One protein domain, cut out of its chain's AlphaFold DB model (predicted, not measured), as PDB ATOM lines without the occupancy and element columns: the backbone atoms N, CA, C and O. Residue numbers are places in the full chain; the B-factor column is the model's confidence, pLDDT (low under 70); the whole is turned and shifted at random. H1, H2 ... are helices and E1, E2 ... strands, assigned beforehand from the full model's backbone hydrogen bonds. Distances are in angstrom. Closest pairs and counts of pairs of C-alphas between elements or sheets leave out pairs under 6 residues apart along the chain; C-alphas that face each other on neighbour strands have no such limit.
ATOM      1  N   LEU A 185     -38.826  32.431 -47.375       79.69
ATOM      2  CA  LEU A 185     -38.601  31.070 -47.825       79.69
ATOM      3  C   LEU A 185     -39.275  30.144 -46.816       79.69
ATOM      4  O   LEU A 185     -38.829  30.005 -45.672       79.69
ATOM      5  N   ILE A 186     -40.381  29.537 -47.232       82.12
ATOM      6  CA  ILE A 186     -41.091  28.554 -46.423       82.12
ATOM      7  C   ILE A 186     -40.444  27.196 -46.680       82.12
ATOM      8  O   ILE A 186     -40.662  26.565 -47.712       82.12
ATOM      9  N   ALA A 187     -39.614  26.757 -45.736       84.75
ATOM     10  CA  ALA A 187     -39.097  25.400 -45.732       84.75
ATOM     11  C   ALA A 187     -40.161  24.488 -45.108       84.75
ATOM     12  O   ALA A 187     -40.357  24.482 -43.889       84.75
ATOM     13  N   TRP A 188     -40.884  23.763 -45.958       86.44
ATOM     14  CA  TRP A 188     -41.896  22.802 -45.532       86.44
ATOM     15  C   TRP A 188     -41.241  21.551 -44.954       86.44
ATOM     16  O   TRP A 188     -40.412  20.921 -45.612       86.44
ATOM     17  N   ASP A 189     -41.649  21.152 -43.748       88.62
ATOM     18  CA  ASP A 189     -41.361  19.805 -43.264       88.62
ATOM     19  C   ASP A 189     -42.342  18.854 -43.950       88.62
ATOM     20  O   ASP A 189     -43.520  18.767 -43.598       88.62
ATOM     21  N   THR A 190     -41.861  18.157 -44.976       84.94
ATOM     22  CA  THR A 190     -42.700  17.306 -45.822       84.94
ATOM     23  C   THR A 190     -43.395  16.206 -45.018       84.94
ATOM     24  O   THR A 190     -44.518  15.832 -45.353       84.94
ATOM     25  N   ALA A 191     -42.775  15.708 -43.942       83.88
ATOM     26  CA  ALA A 191     -43.367  14.680 -43.094       83.88
ATOM     27  C   ALA A 191     -44.484  15.255 -42.211       83.88
ATOM     28  O   ALA A 191     -45.565  14.666 -42.134       83.88
ATOM     29  N   ALA A 192     -44.259  16.423 -41.602       87.88
ATOM     30  CA  ALA A 192     -45.267  17.101 -40.787       87.88
ATOM     31  C   ALA A 192     -46.466  17.571 -41.628       87.88
ATOM     32  O   ALA A 192     -47.615  17.347 -41.248       87.88
ATOM     33  N   VAL A 193     -46.210  18.157 -42.803       91.44
ATOM     34  CA  VAL A 193     -47.254  18.597 -43.744       91.44
ATOM     35  C   VAL A 193     -48.068  17.408 -44.252       91.44
ATOM     36  O   VAL A 193     -49.297  17.491 -44.324       91.44
ATOM     37  N   ARG A 194     -47.418  16.282 -44.572       89.62
ATOM     38  CA  ARG A 194     -48.101  15.041 -44.969       89.62
ATOM     39  C   ARG A 194     -49.012  14.529 -43.856       89.62
ATOM     40  O   ARG A 194     -50.177  14.245 -44.118       89.62
ATOM     41  N   GLU A 195     -48.516  14.446 -42.623       88.94
ATOM     42  CA  GLU A 195     -49.304  13.964 -41.483       88.94
ATOM     43  C   GLU A 195     -50.480  14.895 -41.157       88.94
ATOM     44  O   GLU A 195     -51.594  14.428 -40.918       88.94
ATOM     45  N   TYR A 196     -50.267  16.210 -41.223       91.00
ATOM     46  CA  TYR A 196     -51.335  17.198 -41.088       91.00
ATOM     47  C   TYR A 196     -52.387  17.032 -42.194       91.00
ATOM     48  O   TYR A 196     -53.581  16.930 -41.917       91.00
ATOM     49  N   THR A 197     -51.966  16.917 -43.456       92.31
ATOM     50  CA  THR A 197     -52.885  16.769 -44.599       92.31
ATOM     51  C   THR A 197     -53.676  15.463 -44.508       92.31
ATOM     52  O   THR A 197     -54.876  15.454 -44.773       92.31
ATOM     53  N   ARG A 198     -53.055  14.378 -44.029       91.94
ATOM     54  CA  ARG A 198     -53.719  13.084 -43.804       91.94
ATOM     55  C   ARG A 198     -54.886  13.185 -42.824       91.94
ATOM     56  O   ARG A 198     -55.910  12.538 -43.027       91.94
ATOM     57  N   ARG A 199     -54.742  13.988 -41.766       91.00
ATOM     58  CA  ARG A 199     -55.780  14.176 -40.736       91.00
ATOM     59  C   ARG A 199     -56.896  15.108 -41.189       91.00
ATOM     60  O   ARG A 199     -58.052  14.893 -40.843       91.00
ATOM     61  N   THR A 200     -56.543  16.145 -41.937       91.94
ATOM     62  CA  THR A 200     -57.422  17.294 -42.191       91.94
ATOM     63  C   THR A 200     -58.136  17.217 -43.531       91.94
ATOM     64  O   THR A 200     -59.330  17.493 -43.627       91.94
ATOM     65  N   ALA A 201     -57.416  16.810 -44.572       89.31
ATOM     66  CA  ALA A 201     -57.910  16.752 -45.934       89.31
ATOM     67  C   ALA A 201     -57.211  15.614 -46.699       89.31
ATOM     68  O   ALA A 201     -56.442  15.874 -47.626       89.31
ATOM     69  N   PRO A 202     -57.484  14.340 -46.351       88.94
ATOM     70  CA  PRO A 202     -56.765  13.192 -46.913       88.94
ATOM     71  C   PRO A 202     -56.889  13.081 -48.438       88.94
ATOM     72  O   PRO A 202     -56.005  12.540 -49.085       88.94
ATOM     73  N   HIS A 203     -57.943  13.647 -49.033       83.06
ATOM     74  CA  HIS A 203     -58.127  13.695 -50.487       83.06
ATOM     75  C   HIS A 203     -57.112  14.598 -51.222       83.06
ATOM     76  O   HIS A 203     -57.021  14.527 -52.448       83.06
ATOM     77  N   ASN A 204     -56.361  15.446 -50.506       83.56
ATOM     78  CA  ASN A 204     -55.286  16.273 -51.068       83.56
ATOM     79  C   ASN A 204     -53.915  15.585 -51.051       83.56
ATOM     80  O   ASN A 204     -52.967  16.115 -51.640       83.56
ATOM     81  N   LEU A 205     -53.813  14.414 -50.414       82.69
ATOM     82  CA  LEU A 205     -52.677  13.523 -50.586       82.69
ATOM     83  C   LEU A 205     -52.843  12.773 -51.897       82.69
ATOM     84  O   LEU A 205     -53.911  12.239 -52.202       82.69
ATOM     85  N   TYR A 206     -51.782  12.743 -52.683       74.31
ATOM     86  CA  TYR A 206     -51.712  11.889 -53.849       74.31
ATOM     87  C   TYR A 206     -50.419  11.107 -53.800       74.31
ATOM     88  O   TYR A 206     -49.394  11.579 -53.330       74.31
ATOM     89  N   ASP A 207     -50.493   9.896 -54.298       70.88
ATOM     90  CA  ASP A 207     -49.354   9.021 -54.455       70.88
ATOM     91  C   ASP A 207     -48.528   9.490 -55.655       70.88
ATOM     92  O   ASP A 207     -48.990   9.416 -56.795       70.88
ATOM     93  N   GLU A 208     -47.321   9.993 -55.410       66.75
ATOM     94  CA  GLU A 208     -46.367  10.320 -56.462       66.75
ATOM     95  C   GLU A 208     -45.519   9.077 -56.754       66.75
ATOM     96  O   GLU A 208     -44.766   8.580 -55.913       66.75
ATOM     97  N   VAL A 209     -45.687   8.534 -57.956       56.72
ATOM     98  CA  VAL A 209     -44.804   7.509 -58.519       56.72
ATOM     99  C   VAL A 209     -43.711   8.243 -59.290       56.72
ATOM    100  O   VAL A 209     -43.974   9.273 -59.904       56.72
ATOM    101  N   ASN A 210     -42.485   7.720 -59.268       60.22
ATOM    102  CA  ASN A 210     -41.376   8.287 -60.034       60.22
ATOM    103  C   ASN A 210     -41.826   8.580 -61.487       60.22
ATOM    104  O   ASN A 210     -42.344   7.667 -62.140       60.22
ATOM    105  N   PRO A 211     -41.640   9.810 -62.002       65.12
ATOM    106  CA  PRO A 211     -42.208  10.244 -63.278       65.12
ATOM    107  C   PRO A 211     -41.825   9.362 -64.474       65.12
ATOM    108  O   PRO A 211     -42.598   9.255 -65.419       65.12
ATOM    109  N   ALA A 212     -40.692   8.657 -64.421       58.22
ATOM    110  CA  ALA A 212     -40.306   7.708 -65.465       58.22
ATOM    111  C   ALA A 212     -41.180   6.434 -65.503       58.22
ATOM    112  O   ALA A 212     -41.365   5.841 -66.563       58.22
ATOM    113  N   ALA A 213     -41.731   6.011 -64.363       61.78
ATOM    114  CA  ALA A 213     -42.558   4.810 -64.229       61.78
ATOM    115  C   ALA A 213     -44.065   5.084 -64.415       61.78
ATOM    116  O   ALA A 213     -44.836   4.146 -64.603       61.78
ATOM    117  N   LEU A 214     -44.482   6.357 -64.398       60.28
ATOM    118  CA  LEU A 214     -45.878   6.795 -64.548       60.28
ATOM    119  C   LEU A 214     -46.439   6.690 -65.971       60.28
ATOM    120  O   LEU A 214     -47.646   6.824 -66.157       60.28
ATOM    121  N   ASN A 215     -45.600   6.429 -66.972       71.38
ATOM    122  CA  ASN A 215     -46.057   6.294 -68.357       71.38
ATOM    123  C   ASN A 215     -46.872   5.013 -68.613       71.38
ATOM    124  O   ASN A 215     -47.436   4.863 -69.693       71.38
ATOM    125  N   TYR A 216     -46.955   4.106 -67.635       68.38
ATOM    126  CA  TYR A 216     -47.651   2.828 -67.759       68.38
ATOM    127  C   TYR A 216     -48.690   2.670 -66.624       68.38
ATOM    128  O   TYR A 216     -48.307   2.533 -65.458       68.38
ATOM    129  N   PRO A 217     -50.006   2.715 -66.912       63.31
ATOM    130  CA  PRO A 217     -51.072   2.716 -65.895       63.31
ATOM    131  C   PRO A 217     -51.140   1.425 -65.058       63.31
ATOM    132  O   PRO A 217     -51.423   1.451 -63.862       63.31
ATOM    133  N   ASP A 218     -50.797   0.304 -65.668       76.81
ATOM    134  CA  ASP A 218     -50.664  -1.030 -65.094       76.81
ATOM    135  C   ASP A 218     -49.503  -1.134 -64.087       76.81
ATOM    136  O   ASP A 218     -49.593  -1.857 -63.090       76.81
ATOM    137  N   ILE A 219     -48.450  -0.332 -64.263       71.44
ATOM    138  CA  ILE A 219     -47.328  -0.260 -63.320       71.44
ATOM    139  C   ILE A 219     -47.750   0.432 -62.017       71.44
ATOM    140  O   ILE A 219     -47.322   0.023 -60.939       71.44
ATOM    141  N   VAL A 220     -48.637   1.429 -62.070       69.50
ATOM    142  CA  VAL A 220     -49.096   2.147 -60.868       69.50
ATOM    143  C   VAL A 220     -49.928   1.244 -59.955       69.50
ATOM    144  O   VAL A 220     -49.699   1.212 -58.743       69.50
ATOM    145  N   GLU A 221     -50.861   0.472 -60.517       78.94
ATOM    146  CA  GLU A 221     -51.652  -0.491 -59.739       78.94
ATOM    147  C   GLU A 221     -50.788  -1.639 -59.202       78.94
ATOM    148  O   GLU A 221     -50.923  -2.029 -58.037       78.94
ATOM    149  N   PHE A 222     -49.842  -2.134 -60.005       80.88
ATOM    150  CA  PHE A 222     -48.926  -3.191 -59.585       80.88
ATOM    151  C   PHE A 222     -47.986  -2.749 -58.451       80.88
ATOM    152  O   PHE A 222     -47.790  -3.495 -57.487       80.88
ATOM    153  N   ILE A 223     -47.427  -1.535 -58.511       75.69
ATOM    154  CA  ILE A 223     -46.549  -1.004 -57.456       75.69
ATOM    155  C   ILE A 223     -47.317  -0.873 -56.134       75.69
ATOM    156  O   ILE A 223     -46.798  -1.281 -55.092       75.69
ATOM    157  N   LYS A 224     -48.566  -0.388 -56.168       79.31
ATOM    158  CA  LYS A 224     -49.422  -0.290 -54.973       79.31
ATOM    159  C   LYS A 224     -49.688  -1.647 -54.324       79.31
ATOM    160  O   LYS A 224     -49.696  -1.743 -53.098       79.31
ATOM    161  N   LEU A 225     -49.885  -2.689 -55.133       84.88
ATOM    162  CA  LEU A 225     -50.167  -4.039 -54.650       84.88
ATOM    163  C   LEU A 225     -48.922  -4.738 -54.080       84.88
ATOM    164  O   LEU A 225     -49.010  -5.445 -53.077       84.88
ATOM    165  N   THR A 226     -47.770  -4.562 -54.729       82.56
ATOM    166  CA  THR A 226     -46.594  -5.426 -54.517       82.56
ATOM    167  C   THR A 226     -45.544  -4.783 -53.616       82.56
ATOM    168  O   THR A 226     -44.928  -5.460 -52.791       82.56
ATOM    169  N   HIS A 227     -45.347  -3.468 -53.735       68.31
ATOM    170  CA  HIS A 227     -44.308  -2.728 -53.019       68.31
ATOM    171  C   HIS A 227     -44.826  -1.359 -52.556       68.31
ATOM    172  O   HIS A 227     -44.386  -0.322 -53.062       68.31
ATOM    173  N   PRO A 228     -45.714  -1.330 -51.545       72.94
ATOM    174  CA  PRO A 228     -46.368  -0.099 -51.101       72.94
ATOM    175  C   PRO A 228     -45.386   0.975 -50.604       72.94
ATOM    176  O   PRO A 228     -45.701   2.156 -50.650       72.94
ATOM    177  N   GLY A 229     -44.173   0.598 -50.179       65.56
ATOM    178  CA  GLY A 229     -43.143   1.543 -49.731       65.56
ATOM    179  C   GLY A 229     -42.468   2.369 -50.838       65.56
ATOM    180  O   GLY A 229     -41.730   3.294 -50.512       65.56
ATOM    181  N   LEU A 230     -42.686   2.048 -52.121       64.00
ATOM    182  CA  LEU A 230     -42.169   2.831 -53.258       64.00
ATOM    183  C   LEU A 230     -43.091   3.985 -53.660       64.00
ATOM    184  O   LEU A 230     -42.696   4.849 -54.440       64.00
ATOM    185  N   VAL A 231     -44.310   3.990 -53.131       66.31
ATOM    186  CA  VAL A 231     -45.287   5.045 -53.342       66.31
ATOM    187  C   VAL A 231     -45.149   6.047 -52.209       66.31
ATOM    188  O   VAL A 231     -45.235   5.682 -51.036       66.31
ATOM    189  N   GLN A 232     -44.914   7.310 -52.550       69.62
ATOM    190  CA  GLN A 232     -44.858   8.371 -51.554       69.62
ATOM    191  C   GLN A 232     -46.064   9.281 -51.709       69.62
ATOM    192  O   GLN A 232     -46.306   9.829 -52.777       69.62
ATOM    193  N   GLU A 233     -46.794   9.485 -50.619       71.25
ATOM    194  CA  GLU A 233     -47.843  10.497 -50.578       71.25
ATOM    195  C   GLU A 233     -47.199  11.892 -50.658       71.25
ATOM    196  O   GLU A 233     -46.455  12.313 -49.768       71.25
ATOM    197  N   ALA A 234     -47.457  12.630 -51.723       77.69
ATOM    198  CA  ALA A 234     -47.095  14.025 -51.882       77.69
ATOM    199  C   ALA A 234     -48.331  14.915 -51.685       77.69
ATOM    200  O   ALA A 234     -49.480  14.490 -51.839       77.69
ATOM    201  N   VAL A 235     -48.096  16.173 -51.315       83.69
ATOM    202  CA  VAL A 235     -49.154  17.185 -51.187       83.69
ATOM    203  C   VAL A 235     -49.249  17.969 -52.483       83.69
ATOM    204  O   VAL A 235     -48.227  18.342 -53.062       83.69
ATOM    205  N   ARG A 236     -50.472  18.184 -52.989       79.25
ATOM    206  CA  ARG A 236     -50.671  18.890 -54.267       79.25
ATOM    207  C   ARG A 236     -50.085  20.304 -54.183       79.25
ATOM    208  O   ARG A 236     -50.412  21.009 -53.227       79.25
ATOM    209  N   PRO A 237     -49.308  20.768 -55.183       81.94
ATOM    210  CA  PRO A 237     -48.743  22.119 -55.169       81.94
ATOM    211  C   PRO A 237     -49.797  23.218 -54.987       81.94
ATOM    212  O   PRO A 237     -49.580  24.154 -54.227       81.94
ATOM    213  N   SER A 238     -50.978  23.064 -55.597       82.38
ATOM    214  CA  SER A 238     -52.097  24.002 -55.426       82.38
ATOM    215  C   SER A 238     -52.611  24.078 -53.986       82.38
ATOM    216  O   SER A 238     -53.044  25.138 -53.542       82.38
ATOM    217  N   TYR A 239     -52.557  22.970 -53.242       87.88
ATOM    218  CA  TYR A 239     -52.941  22.952 -51.836       87.88
ATOM    219  C   TYR A 239     -51.865  23.596 -50.955       87.88
ATOM    220  O   TYR A 239     -52.211  24.295 -50.011       87.88
ATOM    221  N   LEU A 240     -50.576  23.456 -51.296       89.75
ATOM    222  CA  LEU A 240     -49.495  24.165 -50.595       89.75
ATOM    223  C   LEU A 240     -49.663  25.690 -50.665       89.75
ATOM    224  O   LEU A 240     -49.433  26.356 -49.662       89.75
ATOM    225  N   THR A 241     -50.136  26.233 -51.793       89.94
ATOM    226  CA  THR A 241     -50.462  27.667 -51.914       89.94
ATOM    227  C   THR A 241     -51.586  28.081 -50.957       89.94
ATOM    228  O   THR A 241     -51.484  29.110 -50.298       89.94
ATOM    229  N   LEU A 242     -52.629  27.256 -50.805       91.44
ATOM    230  CA  LEU A 242     -53.706  27.517 -49.839       91.44
ATOM    231  C   LEU A 242     -53.221  27.419 -48.385       91.44
ATOM    232  O   LEU A 242     -53.645  28.203 -47.539       91.44
ATOM    233  N   LEU A 243     -52.334  26.466 -48.080       92.25
ATOM    234  CA  LEU A 243     -51.733  26.338 -46.748       92.25
ATOM    235  C   LEU A 243     -50.807  27.517 -46.429       92.25
ATOM    236  O   LEU A 243     -50.768  27.966 -45.287       92.25
ATOM    237  N   GLU A 244     -50.086  28.041 -47.421       92.25
ATOM    238  CA  GLU A 244     -49.258  29.241 -47.284       92.25
ATOM    239  C   GLU A 244     -50.088  30.474 -46.901       92.25
ATOM    240  O   GLU A 244     -49.677  31.232 -46.023       92.25
ATOM    241  N   GLU A 245     -51.276  30.642 -47.488       91.25
ATOM    242  CA  GLU A 245     -52.201  31.730 -47.138       91.25
ATOM    243  C   GLU A 245     -52.743  31.621 -45.702       91.25
ATOM    244  O   GLU A 245     -53.074  32.635 -45.086       91.25
ATOM    245  N   GLN A 246     -52.828  30.404 -45.156       92.12
ATOM    246  CA  GLN A 246     -53.338  30.131 -43.807       92.12
ATOM    247  C   GLN A 246     -52.245  30.091 -42.728       92.12
ATOM    248  O   GLN A 246     -52.564  30.020 -41.540       92.12
ATOM    249  N   LEU A 247     -50.969  30.116 -43.122       93.69
ATOM    250  CA  LEU A 247     -49.831  29.997 -42.215       93.69
ATOM    251  C   LEU A 247     -49.696  31.230 -41.313       93.69
ATOM    252  O   LEU A 247     -49.662  32.366 -41.794       93.69
ATOM    253  N   ASP A 248     -49.508  31.014 -40.010       91.75
ATOM    254  CA  ASP A 248     -49.156  32.110 -39.103       91.75
ATOM    255  C   ASP A 248     -47.700  32.599 -39.311       91.75
ATOM    256  O   ASP A 248     -46.929  32.102 -40.144       91.75
ATOM    257  N   GLU A 249     -47.290  33.629 -38.565       87.00
ATOM    258  CA  GLU A 249     -45.924  34.174 -38.644       87.00
ATOM    259  C   GLU A 249     -44.847  33.166 -38.212       87.00
ATOM    260  O   GLU A 249     -43.689  33.287 -38.613       87.00
ATOM    261  N   GLN A 250     -45.219  32.164 -37.415       87.50
ATOM    262  CA  GLN A 250     -44.335  31.139 -36.873       87.50
ATOM    263  C   GLN A 250     -44.360  29.832 -37.684       87.50
ATOM    264  O   GLN A 250     -43.647  28.896 -37.332       87.50
ATOM    265  N   GLY A 251     -45.130  29.764 -38.775       90.06
ATOM    266  CA  GLY A 251     -45.228  28.580 -39.626       90.06
ATOM    267  C   GLY A 251     -46.166  27.489 -39.096       90.06
ATOM    268  O   GLY A 251     -45.964  26.297 -39.353       90.06
ATOM    269  N   ARG A 252     -47.183  27.888 -38.329       94.31
ATOM    270  CA  ARG A 252     -48.186  27.007 -37.731       94.31
ATOM    271  C   ARG A 252     -49.525  27.119 -38.452       94.31
ATOM    272  O   ARG A 252     -49.879  28.179 -38.965       94.31
ATOM    273  N   LEU A 253     -50.267  26.018 -38.438       94.12
ATOM    274  CA  LEU A 253     -51.636  25.911 -38.933       94.12
ATOM    275  C   LEU A 253     -52.564  25.399 -37.830       94.12
ATOM    276  O   LEU A 253     -52.149  24.535 -37.055       94.12
ATOM    277  N   PRO A 254     -53.812  25.885 -37.748       93.69
ATOM    278  CA  PRO A 254     -54.794  25.342 -36.821       93.69
ATOM    279  C   PRO A 254     -55.288  23.976 -37.306       93.69
ATOM    280  O   PRO A 254     -55.828  23.865 -38.402       93.69
ATOM    281  N   ASP A 255     -55.159  22.943 -36.477       90.81
ATOM    282  CA  ASP A 255     -55.805  21.656 -36.731       90.81
ATOM    283  C   ASP A 255     -57.337  21.865 -36.757       90.81
ATOM    284  O   ASP A 255     -57.906  22.370 -35.791       90.81
ATOM    285  N   PRO A 256     -58.045  21.503 -37.839       85.31
ATOM    286  CA  PRO A 256     -59.482  21.708 -37.978       85.31
ATOM    287  C   PRO A 256     -60.313  20.879 -36.994       85.31
ATOM    288  O   PRO A 256     -61.476  21.201 -36.763       85.31
ATOM    289  N   THR A 257     -59.748  19.810 -36.428       86.88
ATOM    290  CA  THR A 257     -60.456  18.923 -35.496       86.88
ATOM    291  C   THR A 257     -60.307  19.404 -34.060       86.88
ATOM    292  O   THR A 257     -61.275  19.397 -33.301       86.88
ATOM    293  N   THR A 258     -59.096  19.806 -33.671       90.94
ATOM    294  CA  THR A 258     -58.780  20.168 -32.279       90.94
ATOM    295  C   THR A 258     -58.703  21.677 -32.053       90.94
ATOM    296  O   THR A 258     -58.823  22.132 -30.919       90.94
ATOM    297  N   GLY A 259     -58.514  22.462 -33.115       90.94
ATOM    298  CA  GLY A 259     -58.218  23.892 -33.057       90.94
ATOM    299  C   GLY A 259     -56.793  24.215 -32.598       90.94
ATOM    300  O   GLY A 259     -56.450  25.391 -32.479       90.94
ATOM    301  N   GLU A 260     -55.956  23.211 -32.316       92.12
ATOM    302  CA  GLU A 260     -54.591  23.417 -31.829       92.12
ATOM    303  C   GLU A 260     -53.645  23.817 -32.968       92.12
ATOM    304  O   GLU A 260     -53.725  23.295 -34.077       92.12
ATOM    305  N   LEU A 261     -52.723  24.743 -32.697       92.94
ATOM    306  CA  LEU A 261     -51.739  25.190 -33.684       92.94
ATOM    307  C   LEU A 261     -50.615  24.154 -33.837       92.94
ATOM    308  O   LEU A 261     -49.796  23.974 -32.934       92.94
ATOM    309  N   VAL A 262     -50.544  23.519 -35.003       92.56
ATOM    310  CA  VAL A 262     -49.510  22.550 -35.379       92.56
ATOM    311  C   VAL A 262     -48.441  23.246 -36.215       92.56
ATOM    312  O   VAL A 262     -48.750  23.917 -37.195       92.56
ATOM    313  N   THR A 263     -47.167  23.088 -35.845       92.62
ATOM    314  CA  THR A 263     -46.047  23.622 -36.642       92.62
ATOM    315  C   THR A 263     -45.809  22.713 -37.840       92.62
ATOM    316  O   THR A 263     -45.458  21.550 -37.658       92.62
ATOM    317  N   VAL A 264     -46.005  23.234 -39.051       91.25
ATOM    318  CA  VAL A 264     -45.888  22.460 -40.302       91.25
ATOM    319  C   VAL A 264     -44.782  22.977 -41.221       91.25
ATOM    320  O   VAL A 264     -44.336  22.271 -42.123       91.25
ATOM    321  N   ALA A 265     -44.314  24.205 -41.005       89.75
ATOM    322  CA  ALA A 265     -43.270  24.812 -41.814       89.75
ATOM    323  C   ALA A 265     -42.366  25.701 -40.967       89.75
ATOM    324  O   ALA A 265     -42.785  26.276 -39.964       89.75
ATOM    325  N   LYS A 266     -41.124  25.874 -41.418       86.88
ATOM    326  CA  LYS A 266     -40.222  26.892 -40.885       86.88
ATOM    327  C   LYS A 266     -40.169  28.057 -41.867       86.88
ATOM    328  O   LYS A 266     -39.674  27.912 -42.984       86.88
ATOM    329  N   ARG A 267     -40.667  29.223 -41.450       82.19
ATOM    330  CA  ARG A 267     -40.540  30.470 -42.216       82.19
ATOM    331  C   ARG A 267     -39.156  31.061 -41.968       82.19
ATOM    332  O   ARG A 267     -38.902  31.625 -40.906       82.19
ATOM    333  N   ASN A 268     -38.256  30.923 -42.936       81.81
ATOM    334  CA  ASN A 268     -36.982  31.628 -42.908       81.81
ATOM    335  C   ASN A 268     -37.176  32.967 -43.626       81.81
ATOM    336  O   ASN A 268     -37.533  33.000 -44.805       81.81
ATOM    337  N   LYS A 269     -36.967  34.077 -42.912       78.38
ATOM    338  CA  LYS A 269     -36.883  35.393 -43.553       78.38
ATOM    339  C   LYS A 269     -35.587  35.423 -44.349       78.38
ATOM    340  O   LYS A 269     -34.518  35.227 -43.777       78.38
ATOM    341  N   VAL A 270     -35.704  35.604 -45.655       84.12
ATOM    342  CA  VAL A 270     -34.564  35.834 -46.532       84.12
ATOM    343  C   VAL A 270     -34.490  37.333 -46.741       84.12
ATOM    344  O   VAL A 270     -35.447  37.945 -47.219       84.12
TER     345      VAL A 270
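AT A GLANCE: This is residues 185 to 270 of the 338 residues of an uncharacterized protein of Microbispora cellulosiformans (UniProt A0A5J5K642). What is the main picture? Small two-stranded antiparallel pairs are strung out along one long axis, with H1 in the middle between the pair E2 and E3 and the hairpin E4 and E5. H2 lies toward one end of that axis; toward the other end E1 pairs with E6, bringing both ends of the printed part together, while H3 reaches E4 with its last residue. How is it made up? The printed part has 86 residues, with three named helices and six named strands in the order E1 H1 E2 H2 E3 H3 E4 E5 E6, a mixed class of helices and strands. How large and how compact is it? It is loose, with a radius of gyration of the C-alphas of 15.2 A, and spans 44 by 32 by 19 A.

IN THESE COORDINATES: Where does the first half run? E1 is residues 185 to 188, with C-alpha 185 at (-38.601, 31.070, -47.825). H1 is residues 190 to 200, 15.2 A long, and E2 is residues 205 to 208. H2 is residues 217 to 226, 14.7 A long, with C-alpha 217 at (-51.072, 2.716, -65.895). What follows? E3 is residues 232 to 235 and H3 residues 237 to 246, 14.6 A long. E4 is residues 252 to 254, E5 residues 261 to 263, and E6 residues 265 to 269, 12.5 A long, with C-alpha 269 at (-36.883, 35.393, -43.553).

HOW THE PARTS SIT: Which strands pair? E1 and E6 are antiparallel at 165 degrees, with N 185 and O 268 2.9 A apart, within hydrogen-bond range. E2 and E3 are antiparallel at 130 degrees, with N 234 and O 206 at 2.7 A. The hairpin E4 and E5 is antiparallel at 146 degrees, with N 262 and O 253 at 2.8 A. Where are the helices? The closest C-alphas of H1 and E3 are those of Arg 194 and Val 235, 6.7 A apart; those of H1 and E5 are Ala 192 and Thr 263, 7.8 A apart. The closest C-alphas of H3 and E4 are those of Gln 246 and Leu 253, 6.7 A apart. H2 is apart from H1 and H3. Are the helix backbones complete? In H1 and H3 every O i to N i+4 pair is within hydrogen-bond range, in H2 5 of 6.

THE WHOLE: What is farthest apart? The two C-alphas farthest apart are those of Asp 218 and Lys 269, 44.5 A. Are there cuts or long links? The printed part has no cut and no long link; E5 runs on into E6 across a break of 1 residue, at 71 degrees. Where is confidence low? The mean pLDDT of the printed part is 82.1, and residues 208 to 214, 216 to 217, 220, 227 and 229 to 232 are under 70.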